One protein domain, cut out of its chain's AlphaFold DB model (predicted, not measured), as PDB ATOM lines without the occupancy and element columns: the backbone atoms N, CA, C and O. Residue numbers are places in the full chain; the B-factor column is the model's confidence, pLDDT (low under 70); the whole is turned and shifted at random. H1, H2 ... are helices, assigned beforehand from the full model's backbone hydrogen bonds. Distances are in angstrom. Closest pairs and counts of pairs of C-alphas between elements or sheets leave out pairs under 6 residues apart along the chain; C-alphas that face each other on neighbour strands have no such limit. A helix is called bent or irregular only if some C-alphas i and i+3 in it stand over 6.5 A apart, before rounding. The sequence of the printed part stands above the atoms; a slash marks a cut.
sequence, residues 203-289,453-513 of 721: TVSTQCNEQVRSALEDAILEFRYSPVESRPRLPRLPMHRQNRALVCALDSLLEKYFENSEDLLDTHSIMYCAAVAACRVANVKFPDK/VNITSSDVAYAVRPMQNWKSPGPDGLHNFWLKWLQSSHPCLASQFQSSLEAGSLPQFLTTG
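This is residues 203 to 289 and 453 to 513 of the 721 residues of an uncharacterized protein of Helicoverpa armigera (UniProt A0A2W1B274). H2 and H3 form a helical hairpin at the core, with H1 crossing one side of it and the short H4 and H5 on the opposite side. H6 begins beside the hairpin's closed end and runs out beyond it, lengthening the whole, and the last residues fold back from H6. The printed part has 148 residues with six named helices, H1 to H6 in chain order, and no named strand: the class is all helix. It is compact, with a radius of gyration of the C-alphas of 15.1 A, and spans 45 by 35 by 29 A.

H1, residues 206 to 223, begins at C-alpha 206 (-39.620, -12.005, 21.405) and is 25.5 A long. H2, residues 241 to 258, and H3, residues 264 to 281, are each 25.9 A long; C-alpha 264 is at (-26.575, -39.873, 28.989). H2 is only just irregular, with C-alphas 253 and 256 6.7 A apart, and has a kink of 29 degrees near residue 252. H4 covers residues 457 to 464 and H5 residues 480 to 485. H6, residues 489 to 502, is 19.7 A long and ends at C-alpha 502 (-30.625, -50.199, 37.611).

H2 and H3 are the hubs, touching four helices each. In their hairpin they run opposite ways at a shallow tilt of 33 degrees, only just short of steep; the closest C-alphas, of Phe 258 and Thr 267, are 6.6 A apart. H1 touches H3 at a steep tilt of 48 degrees, opposite ways, with the closest C-alphas, of Ala 215 and Ala 277, 4.9 A apart. H6 touches H3, with residues 264 to 271 of H3 alone, at a shallow tilt of 17 degrees, opposite ways; the closest C-alphas, of Leu 264 and Gln 496, are 6.2 A apart. H2, H3 and H6 make an up and down bundle, each running against the one before it. H5 is about perpendicular to H3, at 76 degrees, and they only just touch, with 3 pairs of C-alphas within 8 A; the closest are those of Ala 275 and Trp 482, 6.8 A apart. H4 touches H6 at 84 degrees, about perpendicular, with the closest C-alphas, of Ser 457 and Pro 491, 4.8 A apart. H1 is apart from H4, H5 and H6. Every O i to N i+4 pair is within hydrogen-bond range in H1, H3, H4, H5 and H6; in H2, 11 of 14 are.

The two C-alphas farthest apart, of Ser 205 and Gly 513, are 48.5 A apart. Residues 290 to 452 are not printed, and C-alphas 289 and 453 are 41.7 A apart across the cut. The links H1 to H2 and H4 to H5 are long. Mean pLDDT of the printed part is 84.7; residues 203 to 207, 287 to 289, 473 to 475 and 508 to 513 are under 70.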
ATOM      1  N   THR A 203     -39.113  -8.678  30.484       44.31
ATOM      2  CA  THR A 203     -39.499  -9.502  29.338       44.31
ATOM      3  C   THR A 203     -38.414  -9.518  28.265       44.31
ATOM      4  O   THR A 203     -38.148  -8.520  27.590       44.31
ATOM      5  N   VAL A 204     -37.787 -10.685  28.083       51.81
ATOM      6  CA  VAL A 204     -36.856 -10.912  26.976       51.81
ATOM      7  C   VAL A 204     -37.622 -10.670  25.679       51.81
ATOM      8  O   VAL A 204     -38.670 -11.274  25.452       51.81
ATOM      9  N   SER A 205     -37.113  -9.759  24.844       60.00
ATOM     10  CA  SER A 205     -37.732  -9.429  23.557       60.00
ATOM     11  C   SER A 205     -38.005 -10.706  22.765       60.00
ATOM     12  O   SER A 205     -37.120 -11.556  22.649       60.00
ATOM     13  N   THR A 206     -39.202 -10.829  22.190       62.88
ATOM     14  CA  THR A 206     -39.620 -12.005  21.405       62.88
ATOM     15  C   THR A 206     -38.614 -12.338  20.301       62.88
ATOM     16  O   THR A 206     -38.272 -13.499  20.107       62.88
ATOM     17  N   GLN A 207     -38.035 -11.310  19.674       68.12
ATOM     18  CA  GLN A 207     -36.958 -11.429  18.687       68.12
ATOM     19  C   GLN A 207     -35.692 -12.122  19.232       68.12
ATOM     20  O   GLN A 207     -35.006 -12.815  18.487       68.12
ATOM     21  N   CYS A 208     -35.362 -11.940  20.513       70.81
ATOM     22  CA  CYS A 208     -34.209 -12.581  21.147       70.81
ATOM     23  C   CYS A 208     -34.501 -14.046  21.502       70.81
ATOM     24  O   CYS A 208     -33.636 -14.890  21.289       70.81
ATOM     25  N   ASN A 209     -35.719 -14.364  21.957       78.50
ATOM     26  CA  ASN A 209     -36.129 -15.755  22.183       78.50
ATOM     27  C   ASN A 209     -36.121 -16.559  20.873       78.50
ATOM     28  O   ASN A 209     -35.597 -17.668  20.851       78.50
ATOM     29  N   GLU A 210     -36.598 -15.973  19.772       83.38
ATOM     30  CA  GLU A 210     -36.564 -16.608  18.448       83.38
ATOM     31  C   GLU A 210     -35.124 -16.841  17.954       83.38
ATOM     32  O   GLU A 210     -34.791 -17.913  17.454       83.38
ATOM     33  N   GLN A 211     -34.222 -15.875  18.174       86.75
ATOM     34  CA  GLN A 211     -32.792 -16.031  17.871       86.75
ATOM     35  C   GLN A 211     -32.115 -17.117  18.721       86.75
ATOM     36  O   GLN A 211     -31.248 -17.826  18.215       86.75
ATOM     37  N   VAL A 212     -32.494 -17.264  19.995       88.31
ATOM     38  CA  VAL A 212     -32.002 -18.346  20.866       88.31
ATOM     39  C   VAL A 212     -32.551 -19.701  20.418       88.31
ATOM     40  O   VAL A 212     -31.786 -20.662  20.382       88.31
ATOM     41  N   ARG A 213     -33.829 -19.773  20.017       89.44
ATOM     42  CA  ARG A 213     -34.449 -20.987  19.471       89.44
ATOM     43  C   ARG A 213     -33.752 -21.443  18.187       89.44
ATOM     44  O   ARG A 213     -33.235 -22.554  18.154       89.44
ATOM     45  N   SER A 214     -33.674 -20.579  17.175       91.75
ATOM     46  CA  SER A 214     -33.032 -20.898  15.893       91.75
ATOM     47  C   SER A 214     -31.561 -21.299  16.078       91.75
ATOM     48  O   SER A 214     -31.134 -22.312  15.533       91.75
ATOM     49  N   ALA A 215     -30.798 -20.592  16.921       91.31
ATOM     50  CA  ALA A 215     -29.403 -20.949  17.186       91.31
ATOM     51  C   ALA A 215     -29.230 -22.269  17.966       91.31
ATOM     52  O   ALA A 215     -28.152 -22.868  17.897       91.31
ATOM     53  N   LEU A 216     -30.246 -22.705  18.723       93.31
ATOM     54  CA  LEU A 216     -30.295 -24.016  19.378       93.31
ATOM     55  C   LEU A 216     -30.621 -25.124  18.373       93.31
ATOM     56  O   LEU A 216     -29.929 -26.136  18.365       93.31
ATOM     57  N   GLU A 217     -31.614 -24.916  17.509       92.69
ATOM     58  CA  GLU A 217     -31.984 -25.858  16.445       92.69
ATOM     59  C   GLU A 217     -30.809 -26.072  15.471       92.69
ATOM     60  O   GLU A 217     -30.407 -27.216  15.251       92.69
ATOM     61  N   ASP A 218     -30.152 -24.994  15.020       92.31
ATOM     62  CA  ASP A 218     -28.903 -25.047  14.239       92.31
ATOM     63  C   ASP A 218     -27.812 -25.871  14.947       92.31
ATOM     64  O   ASP A 218     -27.156 -26.719  14.343       92.31
ATOM     65  N   ALA A 219     -27.587 -25.620  16.244       91.56
ATOM     66  CA  ALA A 219     -26.543 -26.305  17.007       91.56
ATOM     67  C   ALA A 219     -26.862 -27.790  17.241       91.56
ATOM     68  O   ALA A 219     -25.944 -28.608  17.251       91.56
ATOM     69  N   ILE A 220     -28.139 -28.145  17.407       91.75
ATOM     70  CA  ILE A 220     -28.603 -29.532  17.531       91.75
ATOM     71  C   ILE A 220     -28.366 -30.291  16.225       91.75
ATOM     72  O   ILE A 220     -27.761 -31.364  16.268       91.75
ATOM     73  N   LEU A 221     -28.755 -29.716  15.082       91.12
ATOM     74  CA  LEU A 221     -28.524 -30.302  13.756       91.12
ATOM     75  C   LEU A 221     -27.029 -30.492  13.448       91.12
ATOM     76  O   LEU A 221     -26.652 -31.466  12.801       91.12
ATOM     77  N   GLU A 222     -26.175 -29.581  13.921       88.75
ATOM     78  CA  GLU A 222     -24.730 -29.599  13.663       88.75
ATOM     79  C   GLU A 222     -23.926 -30.478  14.637       88.75
ATOM     80  O   GLU A 222     -22.850 -30.935  14.260       88.75
ATOM     81  N   PHE A 223     -24.395 -30.703  15.877       89.62
ATOM     82  CA  PHE A 223     -23.569 -31.338  16.918       89.62
ATOM     83  C   PHE A 223     -24.210 -32.438  17.777       89.62
ATOM     84  O   PHE A 223     -23.429 -33.178  18.383       89.62
ATOM     85  N   ARG A 224     -25.546 -32.606  17.842       88.75
ATOM     86  CA  ARG A 224     -26.189 -33.583  18.764       88.75
ATOM     87  C   ARG A 224     -25.632 -34.994  18.552       88.75
ATOM     88  O   ARG A 224     -25.065 -35.580  19.469       88.75
ATOM     89  N   TYR A 225     -25.660 -35.455  17.304       86.94
ATOM     90  CA  TYR A 225     -25.185 -36.782  16.895       86.94
ATOM     91  C   TYR A 225     -23.769 -36.780  16.278       86.94
ATOM     92  O   TYR A 225     -23.331 -37.780  15.715       86.94
ATOM     93  N   SER A 226     -23.022 -35.668  16.350       83.00
ATOM     94  CA  SER A 226     -21.654 -35.605  15.805       83.00
ATOM     95  C   SER A 226     -20.599 -36.089  16.808       83.00
ATOM     96  O   SER A 226     -20.683 -35.727  17.987       83.00
ATOM     97  N   PRO A 227     -19.565 -36.835  16.361       78.56
ATOM     98  CA  PRO A 227     -18.545 -37.415  17.235       78.56
ATOM     99  C   PRO A 227     -17.759 -36.338  17.989       78.56
ATOM    100  O   PRO A 227     -17.518 -35.242  17.469       78.56
ATOM    101  N   VAL A 228     -17.363 -36.632  19.226       74.62
ATOM    102  CA  VAL A 228     -16.858 -35.647  20.198       74.62
ATOM    103  C   VAL A 228     -15.603 -34.913  19.701       74.62
ATOM    104  O   VAL A 228     -15.455 -33.710  19.905       74.62
ATOM    105  N   GLU A 229     -14.745 -35.597  18.950       73.44
ATOM    106  CA  GLU A 229     -13.493 -35.091  18.377       73.44
ATOM    107  C   GLU A 229     -13.738 -34.006  17.313       73.44
ATOM    108  O   GLU A 229     -12.908 -33.106  17.107       73.44
ATOM    109  N   SER A 230     -14.891 -34.066  16.636       77.38
ATOM    110  CA  SER A 230     -15.301 -33.071  15.640       77.38
ATOM    111  C   SER A 230     -15.661 -31.734  16.295       77.38
ATOM    112  O   SER A 230     -15.278 -30.678  15.776       77.38
ATOM    113  N   ARG A 231     -16.279 -31.774  17.483       84.00
ATOM    114  CA  ARG A 231     -16.905 -30.630  18.158       84.00
ATOM    115  C   ARG A 231     -15.902 -29.480  18.406       84.00
ATOM    116  O   ARG A 231     -14.735 -29.718  18.746       84.00
ATOM    117  N   PRO A 232     -16.284 -28.203  18.202       83.69
ATOM    118  CA  PRO A 232     -15.421 -27.064  18.501       83.69
ATOM    119  C   PRO A 232     -15.252 -26.865  20.012       83.69
ATOM    120  O   PRO A 232     -16.118 -27.188  20.825       83.69
ATOM    121  N   ARG A 233     -14.131 -26.272  20.429       81.69
ATOM    122  CA  ARG A 233     -13.898 -26.039  21.856       81.69
ATOM    123  C   ARG A 233     -14.763 -24.885  22.369       81.69
ATOM    124  O   ARG A 233     -14.573 -23.746  21.944       81.69
ATOM    125  N   LEU A 234     -15.629 -25.158  23.347       86.56
ATOM    126  CA  LEU A 234     -16.468 -24.137  23.979       86.56
ATOM    127  C   LEU A 234     -15.618 -22.974  24.545       86.56
ATOM    128  O   LEU A 234     -14.663 -23.213  25.297       86.56
ATOM    129  N   PRO A 235     -15.940 -21.706  24.222       86.56
ATOM    130  CA  PRO A 235     -15.330 -20.549  24.866       86.56
ATOM    131  C   PRO A 235     -15.924 -20.326  26.274       86.56
ATOM    132  O   PRO A 235     -16.703 -21.128  26.791       86.56
ATOM    133  N   ARG A 236     -15.532 -19.230  26.939       89.38
ATOM    134  CA  ARG A 236     -16.169 -18.787  28.191       89.38
ATOM    135  C   ARG A 236     -17.204 -17.713  27.888       89.38
ATOM    136  O   ARG A 236     -16.819 -16.641  27.422       89.38
ATOM    137  N   LEU A 237     -18.469 -17.968  28.210       89.62
ATOM    138  CA  LEU A 237     -19.532 -16.969  28.124       89.62
ATOM    139  C   LEU A 237     -19.391 -15.935  29.268       89.62
ATOM    140  O   LEU A 237     -19.347 -16.330  30.438       89.62
ATOM    141  N   PRO A 238     -19.296 -14.620  28.988       88.12
ATOM    142  CA  PRO A 238     -19.275 -13.597  30.034       88.12
ATOM    143  C   PRO A 238     -20.658 -13.437  30.680       88.12
ATOM    144  O   PRO A 238     -21.628 -13.146  29.990       88.12
ATOM    145  N   MET A 239     -20.757 -13.576  32.002       87.94
ATOM    146  CA  MET A 239     -22.022 -13.431  32.737       87.94
ATOM    147  C   MET A 239     -22.315 -11.965  33.096       87.94
ATOM    148  O   MET A 239     -21.992 -11.502  34.187       87.94
ATOM    149  N   HIS A 240     -22.924 -11.235  32.160       87.62
ATOM    150  CA  HIS A 240     -23.620  -9.958  32.396       87.62
ATOM    151  C   HIS A 240     -25.141 -10.140  32.256       87.62
ATOM    152  O   HIS A 240     -25.577 -11.167  31.743       87.62
ATOM    153  N   ARG A 241     -25.948  -9.151  32.683       83.94
ATOM    154  CA  ARG A 241     -27.429  -9.235  32.774       83.94
ATOM    155  C   ARG A 241     -28.091  -9.869  31.539       83.94
ATOM    156  O   ARG A 241     -28.834 -10.828  31.686       83.94
ATOM    157  N   GLN A 242     -27.732  -9.410  30.338       85.25
ATOM    158  CA  GLN A 242     -28.221  -9.963  29.063       85.25
ATOM    159  C   GLN A 242     -27.868 -11.449  28.875       85.25
ATOM    160  O   GLN A 242     -28.749 -12.250  28.595       85.25
ATOM    161  N   ASN A 243     -26.607 -11.844  29.087       89.69
ATOM    162  CA  ASN A 243     -26.185 -13.241  28.933       89.69
ATOM    163  C   ASN A 243     -26.728 -14.151  30.050       89.69
ATOM    164  O   ASN A 243     -26.878 -15.346  29.828       89.69
ATOM    165  N   ARG A 244     -27.041 -13.600  31.232       88.31
ATOM    166  CA  ARG A 244     -27.775 -14.308  32.294       88.31
ATOM    167  C   ARG A 244     -29.211 -14.595  31.846       88.31
ATOM    168  O   ARG A 244     -29.619 -15.747  31.883       88.31
ATOM    169  N   ALA A 245     -29.932 -13.579  31.366       86.50
ATOM    170  CA  ALA A 245     -31.291 -13.737  30.843       86.50
ATOM    171  C   ALA A 245     -31.347 -14.708  29.649       86.50
ATOM    172  O   ALA A 245     -32.207 -15.578  29.611       86.50
ATOM    173  N   LEU A 246     -30.378 -14.620  28.732       90.56
ATOM    174  CA  LEU A 246     -30.216 -15.531  27.596       90.56
ATOM    175  C   LEU A 246     -30.064 -16.992  28.034       90.56
ATOM    176  O   LEU A 246     -30.705 -17.861  27.455       90.56
ATOM    177  N   VAL A 247     -29.236 -17.278  29.047       91.12
ATOM    178  CA  VAL A 247     -29.049 -18.660  29.526       91.12
ATOM    179  C   VAL A 247     -30.289 -19.172  30.261       91.12
ATOM    180  O   VAL A 247     -30.632 -20.329  30.078       91.12
ATOM    181  N   CYS A 248     -31.016 -18.329  31.001       89.19
ATOM    182  CA  CYS A 248     -32.297 -18.721  31.608       89.19
ATOM    183  C   CYS A 248     -33.401 -18.982  30.560       89.19
ATOM    184  O   CYS A 248     -34.141 -19.958  30.676       89.19
ATOM    185  N   ALA A 249     -33.493 -18.146  29.520       89.06
ATOM    186  CA  ALA A 249     -34.427 -18.348  28.408       89.06
ATOM    187  C   ALA A 249     -34.094 -19.617  27.608       89.06
ATOM    188  O   ALA A 249     -34.993 -20.346  27.207       89.06
ATOM    189  N   LEU A 250     -32.801 -19.908  27.428       91.62
ATOM    190  CA  LEU A 250     -32.328 -21.150  26.825       91.62
ATOM    191  C   LEU A 250     -32.648 -22.373  27.696       91.62
ATOM    192  O   LEU A 250     -33.159 -23.349  27.170       91.62
ATOM    193  N   ASP A 251     -32.399 -22.320  29.007       93.56
ATOM    194  CA  ASP A 251     -32.708 -23.415  29.940       93.56
ATOM    195  C   ASP A 251     -34.198 -23.796  29.887       93.56
ATOM    196  O   ASP A 251     -34.542 -24.964  29.737       93.56
ATOM    197  N   SER A 252     -35.081 -22.792  29.845       89.19
ATOM    198  CA  SER A 252     -36.538 -22.977  29.702       89.19
ATOM    199  C   SER A 252     -36.978 -23.530  28.333       89.19
ATOM    200  O   SER A 252     -38.127 -23.926  28.170       89.19
ATOM    201  N   LEU A 253     -36.099 -23.536  27.322       88.94
ATOM    202  CA  LEU A 253     -36.362 -24.166  26.022       88.94
ATOM    203  C   LEU A 253     -35.885 -25.624  25.968       88.94
ATOM    204  O   LEU A 253     -36.389 -26.376  25.135       88.94
ATOM    205  N   LEU A 254     -34.926 -26.023  26.813       91.06
ATOM    206  CA  LEU A 254     -34.288 -27.343  26.750       91.06
ATOM    207  C   LEU A 254     -35.109 -28.469  27.378       91.06
ATOM    208  O   LEU A 254     -34.928 -29.614  26.979       91.06
ATOM    209  N   GLU A 255     -36.020 -28.154  28.298       88.88
ATOM    210  CA  GLU A 255     -36.913 -29.110  28.973       88.88
ATOM    211  C   GLU A 255     -37.538 -30.114  27.981       88.88
ATOM    212  O   GLU A 255     -37.350 -31.321  28.111       88.88
ATOM    213  N   LYS A 256     -38.103 -29.610  26.876       88.06
ATOM    214  CA  LYS A 256     -38.715 -30.410  25.794       88.06
ATOM    215  C   LYS A 256     -37.745 -31.282  24.993       88.06
ATOM    216  O   LYS A 256     -38.160 -32.239  24.342       88.06
ATOM    217  N   TYR A 257     -36.458 -30.944  24.993       87.69
ATOM    218  CA  TYR A 257     -35.419 -31.759  24.361       87.69
ATOM    219  C   TYR A 257     -34.915 -32.843  25.323       87.69
ATOM    220  O   TYR A 257     -34.603 -33.939  24.871       87.69
ATOM    221  N   PHE A 258     -34.901 -32.576  26.634       90.69
ATOM    222  CA  PHE A 258     -34.563 -33.564  27.663       90.69
ATOM    223  C   PHE A 258     -35.681 -34.589  27.913       90.69
ATOM    224  O   PHE A 258     -35.373 -35.748  28.176       90.69
ATOM    225  N   GLU A 259     -36.954 -34.211  27.739       84.50
ATOM    226  CA  GLU A 259     -38.094 -35.149  27.632       84.50
ATOM    227  C   GLU A 259     -37.896 -36.202  26.524       84.50
ATOM    228  O   GLU A 259     -38.431 -37.303  26.606       84.50
ATOM    229  N   ASN A 260     -37.130 -35.858  25.482       83.19
ATOM    230  CA  ASN A 260     -36.901 -36.661  24.280       83.19
ATOM    231  C   ASN A 260     -35.403 -36.987  24.099       83.19
ATOM    232  O   ASN A 260     -34.897 -36.990  22.969       83.19
ATOM    233  N   SER A 261     -34.681 -37.196  25.209       88.25
ATOM    234  CA  SER A 261     -33.265 -37.571  25.185       88.25
ATOM    235  C   SER A 261     -33.066 -39.073  25.375       88.25
ATOM    236  O   SER A 261     -33.621 -39.676  26.290       88.25
ATOM    237  N   GLU A 262     -32.272 -39.665  24.487       83.19
ATOM    238  CA  GLU A 262     -32.159 -41.119  24.320       83.19
ATOM    239  C   GLU A 262     -31.292 -41.765  25.416       83.19
ATOM    240  O   GLU A 262     -31.656 -42.806  25.962       83.19
ATOM    241  N   ASP A 263     -30.162 -41.143  25.769       85.38
ATOM    242  CA  ASP A 263     -29.228 -41.626  26.791       85.38
ATOM    243  C   ASP A 263     -28.401 -40.485  27.430       85.38
ATOM    244  O   ASP A 263     -28.558 -39.303  27.107       85.38
ATOM    245  N   LEU A 264     -27.483 -40.833  28.343       86.88
ATOM    246  CA  LEU A 264     -26.575 -39.873  28.989       86.88
ATOM    247  C   LEU A 264     -25.649 -39.143  27.996       86.88
ATOM    248  O   LEU A 264     -25.279 -37.990  28.243       86.88
ATOM    249  N   LEU A 265     -25.237 -39.795  26.903       86.25
ATOM    250  CA  LEU A 265     -24.364 -39.194  25.893       86.25
ATOM    251  C   LEU A 265     -25.129 -38.153  25.065       86.25
ATOM    252  O   LEU A 265     -24.594 -37.078  24.774       86.25
ATOM    253  N   ASP A 266     -26.380 -38.443  24.731       88.44
ATOM    254  CA  ASP A 266     -27.303 -37.535  24.075       88.44
ATOM    255  C   ASP A 266     -27.667 -36.347  24.980       88.44
ATOM    256  O   ASP A 266     -27.505 -35.203  24.555       88.44
ATOM    257  N   THR A 267     -27.993 -36.562  26.260       90.94
ATOM    258  CA  THR A 267     -28.224 -35.468  27.226       90.94
ATOM    259  C   THR A 267     -27.009 -34.539  27.317       90.94
ATOM    260  O   THR A 267     -27.141 -33.319  27.180       90.94
ATOM    261  N   HIS A 268     -25.794 -35.088  27.459       89.12
ATOM    262  CA  HIS A 268     -24.555 -34.296  27.412       89.12
ATOM    263  C   HIS A 268     -24.372 -33.563  26.069       89.12
ATOM    264  O   HIS A 268     -23.816 -32.460  26.031       89.12
ATOM    265  N   SER A 269     -24.860 -34.132  24.966       90.12
ATOM    266  CA  SER A 269     -24.796 -33.534  23.632       90.12
ATOM    267  C   SER A 269     -25.814 -32.407  23.445       90.12
ATOM    268  O   SER A 269     -25.434 -31.351  22.947       90.12
ATOM    269  N   ILE A 270     -27.045 -32.537  23.941       92.56
ATOM    270  CA  ILE A 270     -28.042 -31.456  24.005       92.56
ATOM    271  C   ILE A 270     -27.502 -30.288  24.850       92.56
ATOM    272  O   ILE A 270     -27.526 -29.137  24.406       92.56
ATOM    273  N   MET A 271     -26.917 -30.568  26.023       93.06
ATOM    274  CA  MET A 271     -26.261 -29.550  26.862       93.06
ATOM    275  C   MET A 271     -25.071 -28.874  26.161       93.06
ATOM    276  O   MET A 271     -24.836 -27.674  26.336       93.06
ATOM    277  N   TYR A 272     -24.321 -29.620  25.346       92.56
ATOM    278  CA  TYR A 272     -23.257 -29.073  24.508       92.56
ATOM    279  C   TYR A 272     -23.818 -28.163  23.396       92.56
ATOM    280  O   TYR A 272     -23.313 -27.053  23.204       92.56
ATOM    281  N   CYS A 273     -24.885 -28.572  22.705       93.12
ATOM    282  CA  CYS A 273     -25.553 -27.771  21.672       93.12
ATOM    283  C   CYS A 273     -26.113 -26.463  22.248       93.12
ATOM    284  O   CYS A 273     -25.893 -25.394  21.679       93.12
ATOM    285  N   ALA A 274     -26.720 -26.514  23.437       93.81
ATOM    286  CA  ALA A 274     -27.130 -25.335  24.197       93.81
ATOM    287  C   ALA A 274     -25.950 -24.388  24.487       93.81
ATOM    288  O   ALA A 274     -26.012 -23.184  24.221       93.81
ATOM    289  N   ALA A 275     -24.826 -24.927  24.968       93.44
ATOM    290  CA  ALA A 275     -23.612 -24.151  25.202       93.44
ATOM    291  C   ALA A 275     -23.063 -23.491  23.919       93.44
ATOM    292  O   ALA A 275     -22.557 -22.363  23.974       93.44
ATOM    293  N   VAL A 276     -23.177 -24.161  22.765       92.38
ATOM    294  CA  VAL A 276     -22.830 -23.604  21.449       92.38
ATOM    295  C   VAL A 276     -23.786 -22.475  21.060       92.38
ATOM    296  O   VAL A 276     -23.313 -21.375  20.762       92.38
ATOM    297  N   ALA A 277     -25.099 -22.707  21.116       92.88
ATOM    298  CA  ALA A 277     -26.143 -21.734  20.794       92.88
ATOM    299  C   ALA A 277     -25.988 -20.442  21.606       92.88
ATOM    300  O   ALA A 277     -25.923 -19.343  21.048       92.88
ATOM    301  N   ALA A 278     -25.791 -20.568  22.921       92.69
ATOM    302  CA  ALA A 278     -25.577 -19.425  23.800       92.69
ATOM    303  C   ALA A 278     -24.317 -18.619  23.440       92.69
ATOM    304  O   ALA A 278     -24.319 -17.389  23.512       92.69
ATOM    305  N   CYS A 279     -23.241 -19.289  23.015       92.31
ATOM    306  CA  CYS A 279     -22.031 -18.615  22.547       92.31
ATOM    307  C   CYS A 279     -22.212 -17.962  21.166       92.31
ATOM    308  O   CYS A 279     -21.628 -16.903  20.934       92.31
ATOM    309  N   ARG A 280     -23.033 -18.544  20.275       91.38
ATOM    310  CA  ARG A 280     -23.397 -17.970  18.966       91.38
ATOM    311  C   ARG A 280     -24.187 -16.673  19.131       91.38
ATOM    312  O   ARG A 280     -23.731 -15.635  18.654       91.38
ATOM    313  N   VAL A 281     -25.298 -16.700  19.872       90.44
ATOM    314  CA  VAL A 281     -26.163 -15.521  20.082       90.44
ATOM    315  C   VAL A 281     -25.439 -14.414  20.856       90.44
ATOM    316  O   VAL A 281     -25.524 -13.244  20.488       90.44
ATOM    317  N   ALA A 282     -24.617 -14.757  21.856       89.81
ATOM    318  CA  ALA A 282     -23.768 -13.785  22.554       89.81
ATOM    319  C   ALA A 282     -22.523 -13.326  21.752       89.81
ATOM    320  O   ALA A 282     -21.671 -12.614  22.293       89.81
ATOM    321  N   ASN A 283     -22.391 -13.730  20.480       88.56
ATOM    322  CA  ASN A 283     -21.303 -13.379  19.555       88.56
ATOM    323  C   ASN A 283     -19.890 -13.648  20.132       88.56
ATOM    324  O   ASN A 283     -18.928 -12.896  19.928       88.56
ATOM    325  N   VAL A 284     -19.759 -14.737  20.896       87.94
ATOM    326  CA  VAL A 284     -18.503 -15.160  21.519       87.94
ATOM    327  C   VAL A 284     -17.722 -16.018  20.531       87.94
ATOM    328  O   VAL A 284     -18.120 -17.126  20.181       87.94
ATOM    329  N   LYS A 285     -16.559 -15.521  20.103       83.12
ATOM    330  CA  LYS A 285     -15.714 -16.226  19.132       83.12
ATOM    331  C   LYS A 285     -15.188 -17.545  19.699       83.12
ATOM    332  O   LYS A 285     -14.447 -17.553  20.686       83.12
ATOM    333  N   PHE A 286     -15.525 -18.639  19.024       82.25
ATOM    334  CA  PHE A 286     -14.920 -19.947  19.244       82.25
ATOM    335  C   PHE A 286     -13.416 -19.895  18.908       82.25
ATOM    336  O   PHE A 286     -13.023 -19.166  17.990       82.25
ATOM    337  N   PRO A 287     -12.542 -20.619  19.632       66.88
ATOM    338  CA  PRO A 287     -11.127 -20.701  19.290       66.88
ATOM    339  C   PRO A 287     -10.923 -21.674  18.121       66.88
ATOM    340  O   PRO A 287     -11.357 -22.822  18.216       66.88
ATOM    341  N   ASP A 288     -10.202 -21.266  17.069       58.53
ATOM    342  CA  ASP A 288      -9.734 -22.222  16.053       58.53
ATOM    343  C   ASP A 288      -8.887 -23.312  16.734       58.53
ATOM    344  O   ASP A 288      -8.068 -22.985  17.606       58.53
ATOM    345  N   LYS A 289      -9.014 -24.580  16.309       56.00
ATOM    346  CA  LYS A 289      -8.230 -25.697  16.878       56.00
ATOM    347  C   LYS A 289      -6.710 -25.404  16.823       56.00
ATOM    348  O   LYS A 289      -6.008 -25.653  17.802       56.00
ATOM    349  N   VAL A 453     -31.061 -46.879  46.560       80.25
ATOM    350  CA  VAL A 453     -30.374 -45.686  46.060       80.25
ATOM    351  C   VAL A 453     -31.210 -45.060  44.946       80.25
ATOM    352  O   VAL A 453     -31.132 -45.464  43.790       80.25
ATOM    353  N   ASN A 454     -32.005 -44.061  45.324       88.75
ATOM    354  CA  ASN A 454     -32.866 -43.284  44.441       88.75
ATOM    355  C   ASN A 454     -32.218 -41.920  44.148       88.75
ATOM    356  O   ASN A 454     -32.239 -41.015  44.983       88.75
ATOM    357  N   ILE A 455     -31.621 -41.766  42.964       88.62
ATOM    358  CA  ILE A 455     -30.909 -40.547  42.552       88.62
ATOM    359  C   ILE A 455     -31.915 -39.455  42.172       88.62
ATOM    360  O   ILE A 455     -32.669 -39.593  41.209       88.62
ATOM    361  N   THR A 456     -31.895 -38.325  42.883       93.31
ATOM    362  CA  THR A 456     -32.811 -37.203  42.632       93.31
ATOM    363  C   THR A 456     -32.145 -36.036  41.894       93.31
ATOM    364  O   THR A 456     -30.923 -35.863  41.894       93.31
ATOM    365  N   SER A 457     -32.963 -35.153  41.311       92.94
ATOM    366  CA  SER A 457     -32.509 -33.870  40.739       92.94
ATOM    367  C   SER A 457     -31.718 -33.021  41.761       92.94
ATOM    368  O   SER A 457     -30.730 -32.365  41.422       92.94
ATOM    369  N   SER A 458     -32.088 -33.105  43.046       92.38
ATOM    370  CA  SER A 458     -31.380 -32.481  44.172       92.38
ATOM    371  C   SER A 458     -29.935 -32.968  44.314       92.38
ATOM    372  O   SER A 458     -29.048 -32.161  44.598       92.38
ATOM    373  N   ASP A 459     -29.679 -34.257  44.084       91.31
ATOM    374  CA  ASP A 459     -28.348 -34.860  44.211       91.31
ATOM    375  C   ASP A 459     -27.435 -34.425  43.066       91.31
ATOM    376  O   ASP A 459     -26.278 -34.063  43.296       91.31
ATOM    377  N   VAL A 460     -27.979 -34.344  41.845       92.25
ATOM    378  CA  VAL A 460     -27.292 -33.754  40.685       92.25
ATOM    379  C   VAL A 460     -26.916 -32.297  40.986       92.25
ATOM    380  O   VAL A 460     -25.745 -31.919  40.872       92.25
ATOM    381  N   ALA A 461     -27.864 -31.486  41.463       92.12
ATOM    382  CA  ALA A 461     -27.611 -30.095  41.835       92.12
ATOM    383  C   ALA A 461     -26.555 -29.961  42.955       92.12
ATOM    384  O   ALA A 461     -25.670 -29.096  42.883       92.12
ATOM    385  N   TYR A 462     -26.600 -30.831  43.970       93.12
ATOM    386  CA  TYR A 462     -25.654 -30.851  45.088       93.12
ATOM    387  C   TYR A 462     -24.241 -31.258  44.649       93.12
ATOM    388  O   TYR A 462     -23.283 -30.537  44.942       93.12
ATOM    389  N   ALA A 463     -24.099 -32.346  43.885       91.12
ATOM    390  CA  ALA A 463     -22.822 -32.822  43.352       91.12
ATOM    391  C   ALA A 463     -22.168 -31.797  42.409       91.12
ATOM    392  O   ALA A 463     -20.947 -31.598  42.419       91.12
ATOM    393  N   VAL A 464     -22.978 -31.080  41.627       91.44
ATOM    394  CA  VAL A 464     -22.509 -30.045  40.704       91.44
ATOM    395  C   VAL A 464     -22.125 -28.741  41.433       91.44
ATOM    396  O   VAL A 464     -21.155 -28.083  41.030       91.44
ATOM    397  N   ARG A 465     -22.794 -28.360  42.538       90.31
ATOM    398  CA  ARG A 465     -22.540 -27.117  43.315       90.31
ATOM    399  C   ARG A 465     -21.050 -26.834  43.619       90.31
ATOM    400  O   ARG A 465     -20.606 -25.727  43.286       90.31
ATOM    401  N   PRO A 466     -20.227 -27.754  44.167       92.62
ATOM    402  CA  PRO A 466     -18.812 -27.493  44.473       92.62
ATOM    403  C   PRO A 466     -17.880 -27.466  43.246       92.62
ATOM    404  O   PRO A 466     -16.733 -27.023  43.356       92.62
ATOM    405  N   MET A 467     -18.327 -27.914  42.065       86.50
ATOM    406  CA  MET A 467     -17.447 -28.057  40.901       86.50
ATOM    407  C   MET A 467     -16.905 -26.719  40.371       86.50
ATOM    408  O   MET A 467     -17.580 -25.690  40.349       86.50
ATOM    409  N   GLN A 468     -15.662 -26.715  39.881       85.19
ATOM    410  CA  GLN A 468     -15.050 -25.506  39.317       85.19
ATOM    411  C   GLN A 468     -15.588 -25.237  37.905       85.19
ATOM    412  O   GLN A 468     -15.254 -25.974  36.981       85.19
ATOM    413  N   ASN A 469     -16.367 -24.159  37.748       87.75
ATOM    414  CA  ASN A 469     -17.165 -23.832  36.556       87.75
ATOM    415  C   ASN A 469     -16.419 -24.023  35.217       87.75
ATOM    416  O   ASN A 469     -16.900 -24.705  34.324       87.75
ATOM    417  N   TRP A 470     -15.222 -23.452  35.061       88.25
ATOM    418  CA  TRP A 470     -14.478 -23.497  33.791       88.25
ATOM    419  C   TRP A 470     -13.475 -24.660  33.711       88.25
ATOM    420  O   TRP A 470     -12.308 -24.457  33.360       88.25
ATOM    421  N   LYS A 471     -13.937 -25.861  34.067       80.69
ATOM    422  CA  LYS A 471     -13.299 -27.159  33.802       80.69
ATOM    423  C   LYS A 471     -14.293 -28.073  33.092       80.69
ATOM    424  O   LYS A 471     -15.482 -27.983  33.369       80.69
ATOM    425  N   SER A 472     -13.763 -28.954  32.256       79.56
ATOM    426  CA  SER A 472     -14.429 -30.096  31.632       79.56
ATOM    427  C   SER A 472     -13.588 -31.332  31.990       79.56
ATOM    428  O   SER A 472     -12.424 -31.382  31.574       79.56
ATOM    429  N   PRO A 473     -14.053 -32.234  32.875       63.62
ATOM    430  CA  PRO A 473     -13.289 -33.422  33.256       63.62
ATOM    431  C   PRO A 473     -13.419 -34.561  32.234       63.62
ATOM    432  O   PRO A 473     -12.471 -35.327  32.092       63.62
ATOM    433  N   GLY A 474     -14.555 -34.648  31.533       67.81
ATOM    434  CA  GLY A 474     -14.806 -35.627  30.478       67.81
ATOM    435  C   GLY A 474     -14.214 -35.232  29.115       67.81
ATOM    436  O   GLY A 474     -13.746 -34.098  28.939       67.81
ATOM    437  N   PRO A 475     -14.236 -36.164  28.140       67.06
ATOM    438  CA  PRO A 475     -13.794 -35.910  26.767       67.06
ATOM    439  C   PRO A 475     -14.746 -34.979  25.999       67.06
ATOM    440  O   PRO A 475     -14.309 -34.298  25.075       67.06
ATOM    441  N   ASP A 476     -16.014 -34.900  26.422       72.06
ATOM    442  CA  ASP A 476     -17.096 -34.077  25.853       72.06
ATOM    443  C   ASP A 476     -16.776 -32.573  25.723       72.06
ATOM    444  O   ASP A 476     -17.420 -31.847  24.963       72.06
ATOM    445  N   GLY A 477     -15.788 -32.079  26.475       74.19
ATOM    446  CA  GLY A 477     -15.426 -30.666  26.528       74.19
ATOM    447  C   GLY A 477     -16.475 -29.782  27.213       74.19
ATOM    448  O   GLY A 477     -16.331 -28.553  27.192       74.19
ATOM    449  N   LEU A 478     -17.504 -30.369  27.838       86.62
ATOM    450  CA  LEU A 478     -18.583 -29.637  28.489       86.62
ATOM    451  C   LEU A 478     -18.064 -29.018  29.791       86.62
ATOM    452  O   LEU A 478     -17.525 -29.682  30.675       86.62
ATOM    453  N   HIS A 479     -18.184 -27.698  29.916       91.00
ATOM    454  CA  HIS A 479     -17.777 -27.017  31.139       91.00
ATOM    455  C   HIS A 479     -18.801 -27.251  32.263       91.00
ATOM    456  O   HIS A 479     -19.986 -26.998  32.060       91.00
ATOM    457  N   ASN A 480     -18.329 -27.537  33.483       90.88
ATOM    458  CA  ASN A 480     -19.126 -27.574  34.727       90.88
ATOM    459  C   ASN A 480     -19.982 -26.309  34.962       90.88
ATOM    460  O   ASN A 480     -20.878 -26.295  35.797       90.88
ATOM    461  N   PHE A 481     -19.661 -25.209  34.277       93.94
ATOM    462  CA  PHE A 481     -20.477 -24.006  34.192       93.94
ATOM    463  C   PHE A 481     -21.879 -24.304  33.644       93.94
ATOM    464  O   PHE A 481     -22.850 -23.866  34.244       93.94
ATOM    465  N   TRP A 482     -21.988 -25.055  32.548       93.62
ATOM    466  CA  TRP A 482     -23.267 -25.347  31.898       93.62
ATOM    467  C   TRP A 482     -24.108 -26.301  32.742       93.62
ATOM    468  O   TRP A 482     -25.265 -25.998  32.998       93.62
ATOM    469  N   LEU A 483     -23.487 -27.334  33.325       90.81
ATOM    470  CA  LEU A 483     -24.118 -28.218  34.316       90.81
ATOM    471  C   LEU A 483     -24.717 -27.468  35.528       90.81
ATOM    472  O   LEU A 483     -25.622 -27.983  36.167       90.81
ATOM    473  N   LYS A 484     -24.250 -26.254  35.860       93.06
ATOM    474  CA  LYS A 484     -24.814 -25.415  36.944       93.06
ATOM    475  C   LYS A 484     -25.979 -24.520  36.526       93.06
ATOM    476  O   LYS A 484     -26.722 -24.058  37.392       93.06
ATOM    477  N   TRP A 485     -26.031 -24.178  35.245       92.06
ATOM    478  CA  TRP A 485     -26.832 -23.078  34.700       92.06
ATOM    479  C   TRP A 485     -27.940 -23.538  33.758       92.06
ATOM    480  O   TRP A 485     -28.849 -22.759  33.505       92.06
ATOM    481  N   LEU A 486     -27.842 -24.766  33.255       92.94
ATOM    482  CA  LEU A 486     -28.918 -25.486  32.597       92.94
ATOM    483  C   LEU A 486     -29.476 -26.456  33.648       92.94
ATOM    484  O   LEU A 486     -28.882 -27.506  33.888       92.94
ATOM    485  N   GLN A 487     -30.507 -26.033  34.380       92.81
ATOM    486  CA  GLN A 487     -31.083 -26.776  35.506       92.81
ATOM    487  C   GLN A 487     -32.236 -27.684  35.055       92.81
ATOM    488  O   GLN A 487     -32.495 -28.696  35.702       92.81
ATOM    489  N   SER A 488     -32.834 -27.408  33.890       92.31
ATOM    490  CA  SER A 488     -33.796 -28.300  33.220       92.31
ATOM    491  C   SER A 488     -33.226 -29.686  32.888       92.31
ATOM    492  O   SER A 488     -33.985 -30.638  32.741       92.31
ATOM    493  N   SER A 489     -31.895 -29.844  32.819       92.81
ATOM    494  CA  SER A 489     -31.275 -31.157  32.607       92.81
ATOM    495  C   SER A 489     -31.177 -32.006  33.875       92.81
ATOM    496  O   SER A 489     -30.928 -33.203  33.771       92.81
ATOM    497  N   HIS A 490     -31.339 -31.434  35.076       94.62
ATOM    498  CA  HIS A 490     -31.091 -32.156  36.335       94.62
ATOM    499  C   HIS A 490     -32.085 -33.304  36.583       94.62
ATOM    500  O   HIS A 490     -31.617 -34.366  36.990       94.62
ATOM    501  N   PRO A 491     -33.399 -33.185  36.281       93.69
ATOM    502  CA  PRO A 491     -34.330 -34.314  36.350       93.69
ATOM    503  C   PRO A 491     -34.000 -35.427  35.345       93.69
ATOM    504  O   PRO A 491     -34.014 -36.600  35.706       93.69
ATOM    505  N   CYS A 492     -33.648 -35.061  34.107       92.81
ATOM    506  CA  CYS A 492     -33.283 -36.010  33.052       92.81
ATOM    507  C   CYS A 492     -31.984 -36.757  33.393       92.81
ATOM    508  O   CYS A 492     -31.960 -37.983  33.381       92.81
ATOM    509  N   LEU A 493     -30.938 -36.036  33.815       92.00
ATOM    510  CA  LEU A 493     -29.689 -36.624  34.303       92.00
ATOM    511  C   LEU A 493     -29.923 -37.539  35.511       92.00
ATOM    512  O   LEU A 493     -29.364 -38.627  35.543       92.00
ATOM    513  N   ALA A 494     -30.747 -37.134  36.482       92.88
ATOM    514  CA  ALA A 494     -31.071 -37.969  37.639       92.88
ATOM    515  C   ALA A 494     -31.753 -39.279  37.216       92.88
ATOM    516  O   ALA A 494     -31.282 -40.353  37.581       92.88
ATOM    517  N   SER A 495     -32.783 -39.197  36.364       91.56
ATOM    518  CA  SER A 495     -33.472 -40.368  35.809       91.56
ATOM    519  C   SER A 495     -32.529 -41.266  35.002       91.56
ATOM    520  O   SER A 495     -32.529 -42.474  35.201       91.56
ATOM    521  N   GLN A 496     -31.675 -40.705  34.145       90.94
ATOM    522  CA  GLN A 496     -30.733 -41.488  33.344       90.94
ATOM    523  C   GLN A 496     -29.590 -42.089  34.182       90.94
ATOM    524  O   GLN A 496     -29.140 -43.194  33.878       90.94
ATOM    525  N   PHE A 497     -29.128 -41.425  35.250       90.25
ATOM    526  CA  PHE A 497     -28.198 -42.025  36.218       90.25
ATOM    527  C   PHE A 497     -28.863 -43.168  36.992       90.25
ATOM    528  O   PHE A 497     -28.233 -44.209  37.164       90.25
ATOM    529  N   GLN A 498     -30.127 -43.003  37.393       91.38
ATOM    530  CA  GLN A 498     -30.924 -44.040  38.047       91.38
ATOM    531  C   GLN A 498     -31.081 -45.267  37.135       91.38
ATOM    532  O   GLN A 498     -30.659 -46.360  37.500       91.38
ATOM    533  N   SER A 499     -31.536 -45.083  35.891       88.19
ATOM    534  CA  SER A 499     -31.653 -46.177  34.918       88.19
ATOM    535  C   SER A 499     -30.303 -46.810  34.550       88.19
ATOM    536  O   SER A 499     -30.244 -48.004  34.269       88.19
ATOM    537  N   SER A 500     -29.198 -46.054  34.581       86.44
ATOM    538  CA  SER A 500     -27.843 -46.607  34.388       86.44
ATOM    539  C   SER A 500     -27.387 -47.475  35.568       86.44
ATOM    540  O   SER A 500     -26.673 -48.461  35.369       86.44
ATOM    541  N   LEU A 501     -27.798 -47.118  36.789       83.75
ATOM    542  CA  LEU A 501     -27.555 -47.876  38.018       83.75
ATOM    543  C   LEU A 501     -28.397 -49.163  38.035       83.75
ATOM    544  O   LEU A 501     -27.844 -50.240  38.242       83.75
ATOM    545  N   GLU A 502     -29.685 -49.070  37.705       84.81
ATOM    546  CA  GLU A 502     -30.625 -50.199  37.611       84.81
ATOM    547  C   GLU A 502     -30.260 -51.188  36.488       84.81
ATOM    548  O   GLU A 502     -30.268 -52.400  36.695       84.81
ATOM    549  N   ALA A 503     -29.857 -50.699  35.308       82.81
ATOM    550  CA  ALA A 503     -29.368 -51.540  34.208       82.81
ATOM    551  C   ALA A 503     -27.917 -52.046  34.407       82.81
ATOM    552  O   ALA A 503     -27.386 -52.806  33.581       82.81
ATOM    553  N   GLY A 504     -27.235 -51.586  35.464       74.50
ATOM    554  CA  GLY A 504     -25.824 -51.864  35.746       74.50
ATOM    555  C   GLY A 504     -24.874 -51.463  34.608       74.50
ATOM    556  O   GLY A 504     -23.839 -52.105  34.412       74.50
ATOM    557  N   SER A 505     -25.248 -50.484  33.781       75.38
ATOM    558  CA  SER A 505     -24.573 -50.151  32.523       75.38
ATOM    559  C   SER A 505     -24.222 -48.669  32.487       75.38
ATOM    560  O   SER A 505     -25.100 -47.813  32.433       75.38
ATOM    561  N   LEU A 506     -22.923 -48.362  32.524       73.12
ATOM    562  CA  LEU A 506     -22.404 -46.995  32.532       73.12
ATOM    563  C   LEU A 506     -21.669 -46.682  31.218       73.12
ATOM    564  O   LEU A 506     -20.825 -47.479  30.797       73.12
ATOM    565  N   PRO A 507     -21.901 -45.507  30.601       72.19
ATOM    566  CA  PRO A 507     -21.145 -45.057  29.436       72.19
ATOM    567  C   PRO A 507     -19.624 -45.109  29.648       72.19
ATOM    568  O   PRO A 507     -19.105 -44.620  30.655       72.19
ATOM    569  N   GLN A 508     -18.890 -45.634  28.660       66.56
ATOM    570  CA  GLN A 508     -17.441 -45.898  28.752       66.56
ATOM    571  C   GLN A 508     -16.602 -44.665  29.154       66.56
ATOM    572  O   GLN A 508     -15.536 -44.797  29.757       66.56
ATOM    573  N   PHE A 509     -17.078 -43.449  28.861       67.94
ATOM    574  CA  PHE A 509     -16.384 -42.210  29.226       67.94
ATOM    575  C   PHE A 509     -16.331 -41.938  30.744       67.94
ATOM    576  O   PHE A 509     -15.601 -41.040  31.165       67.94
ATOM    577  N   LEU A 510     -17.069 -42.704  31.560       62.94
ATOM    578  CA  LEU A 510     -17.125 -42.580  33.022       62.94
ATOM    579  C   LEU A 510     -16.271 -43.616  33.782       62.94
ATOM    580  O   LEU A 510     -15.978 -43.397  34.955       62.94
ATOM    581  N   THR A 511     -15.874 -44.736  33.163       58.94
ATOM    582  CA  THR A 511     -15.550 -45.983  33.898       58.94
ATOM    583  C   THR A 511     -14.070 -46.404  33.932       58.94
ATOM    584  O   THR A 511     -13.745 -47.462  34.468       58.94
ATOM    585  N   THR A 512     -13.136 -45.610  33.395       50.41
ATOM    586  CA  THR A 512     -11.723 -46.035  33.248       50.41
ATOM    587  C   THR A 512     -10.818 -45.658  34.439       50.41
ATOM    588  O   THR A 512     -10.805 -44.521  34.909       50.41
ATOM    589  N   GLY A 513     -10.012 -46.618  34.922       45.41
ATOM    590  CA  GLY A 513      -9.146 -46.486  36.108       45.41
ATOM    591  C   GLY A 513      -7.896 -47.383  36.078       45.41
ATOM    592  O   GLY A 513      -7.626 -48.042  35.076       45.41
TER     593      GLY A 513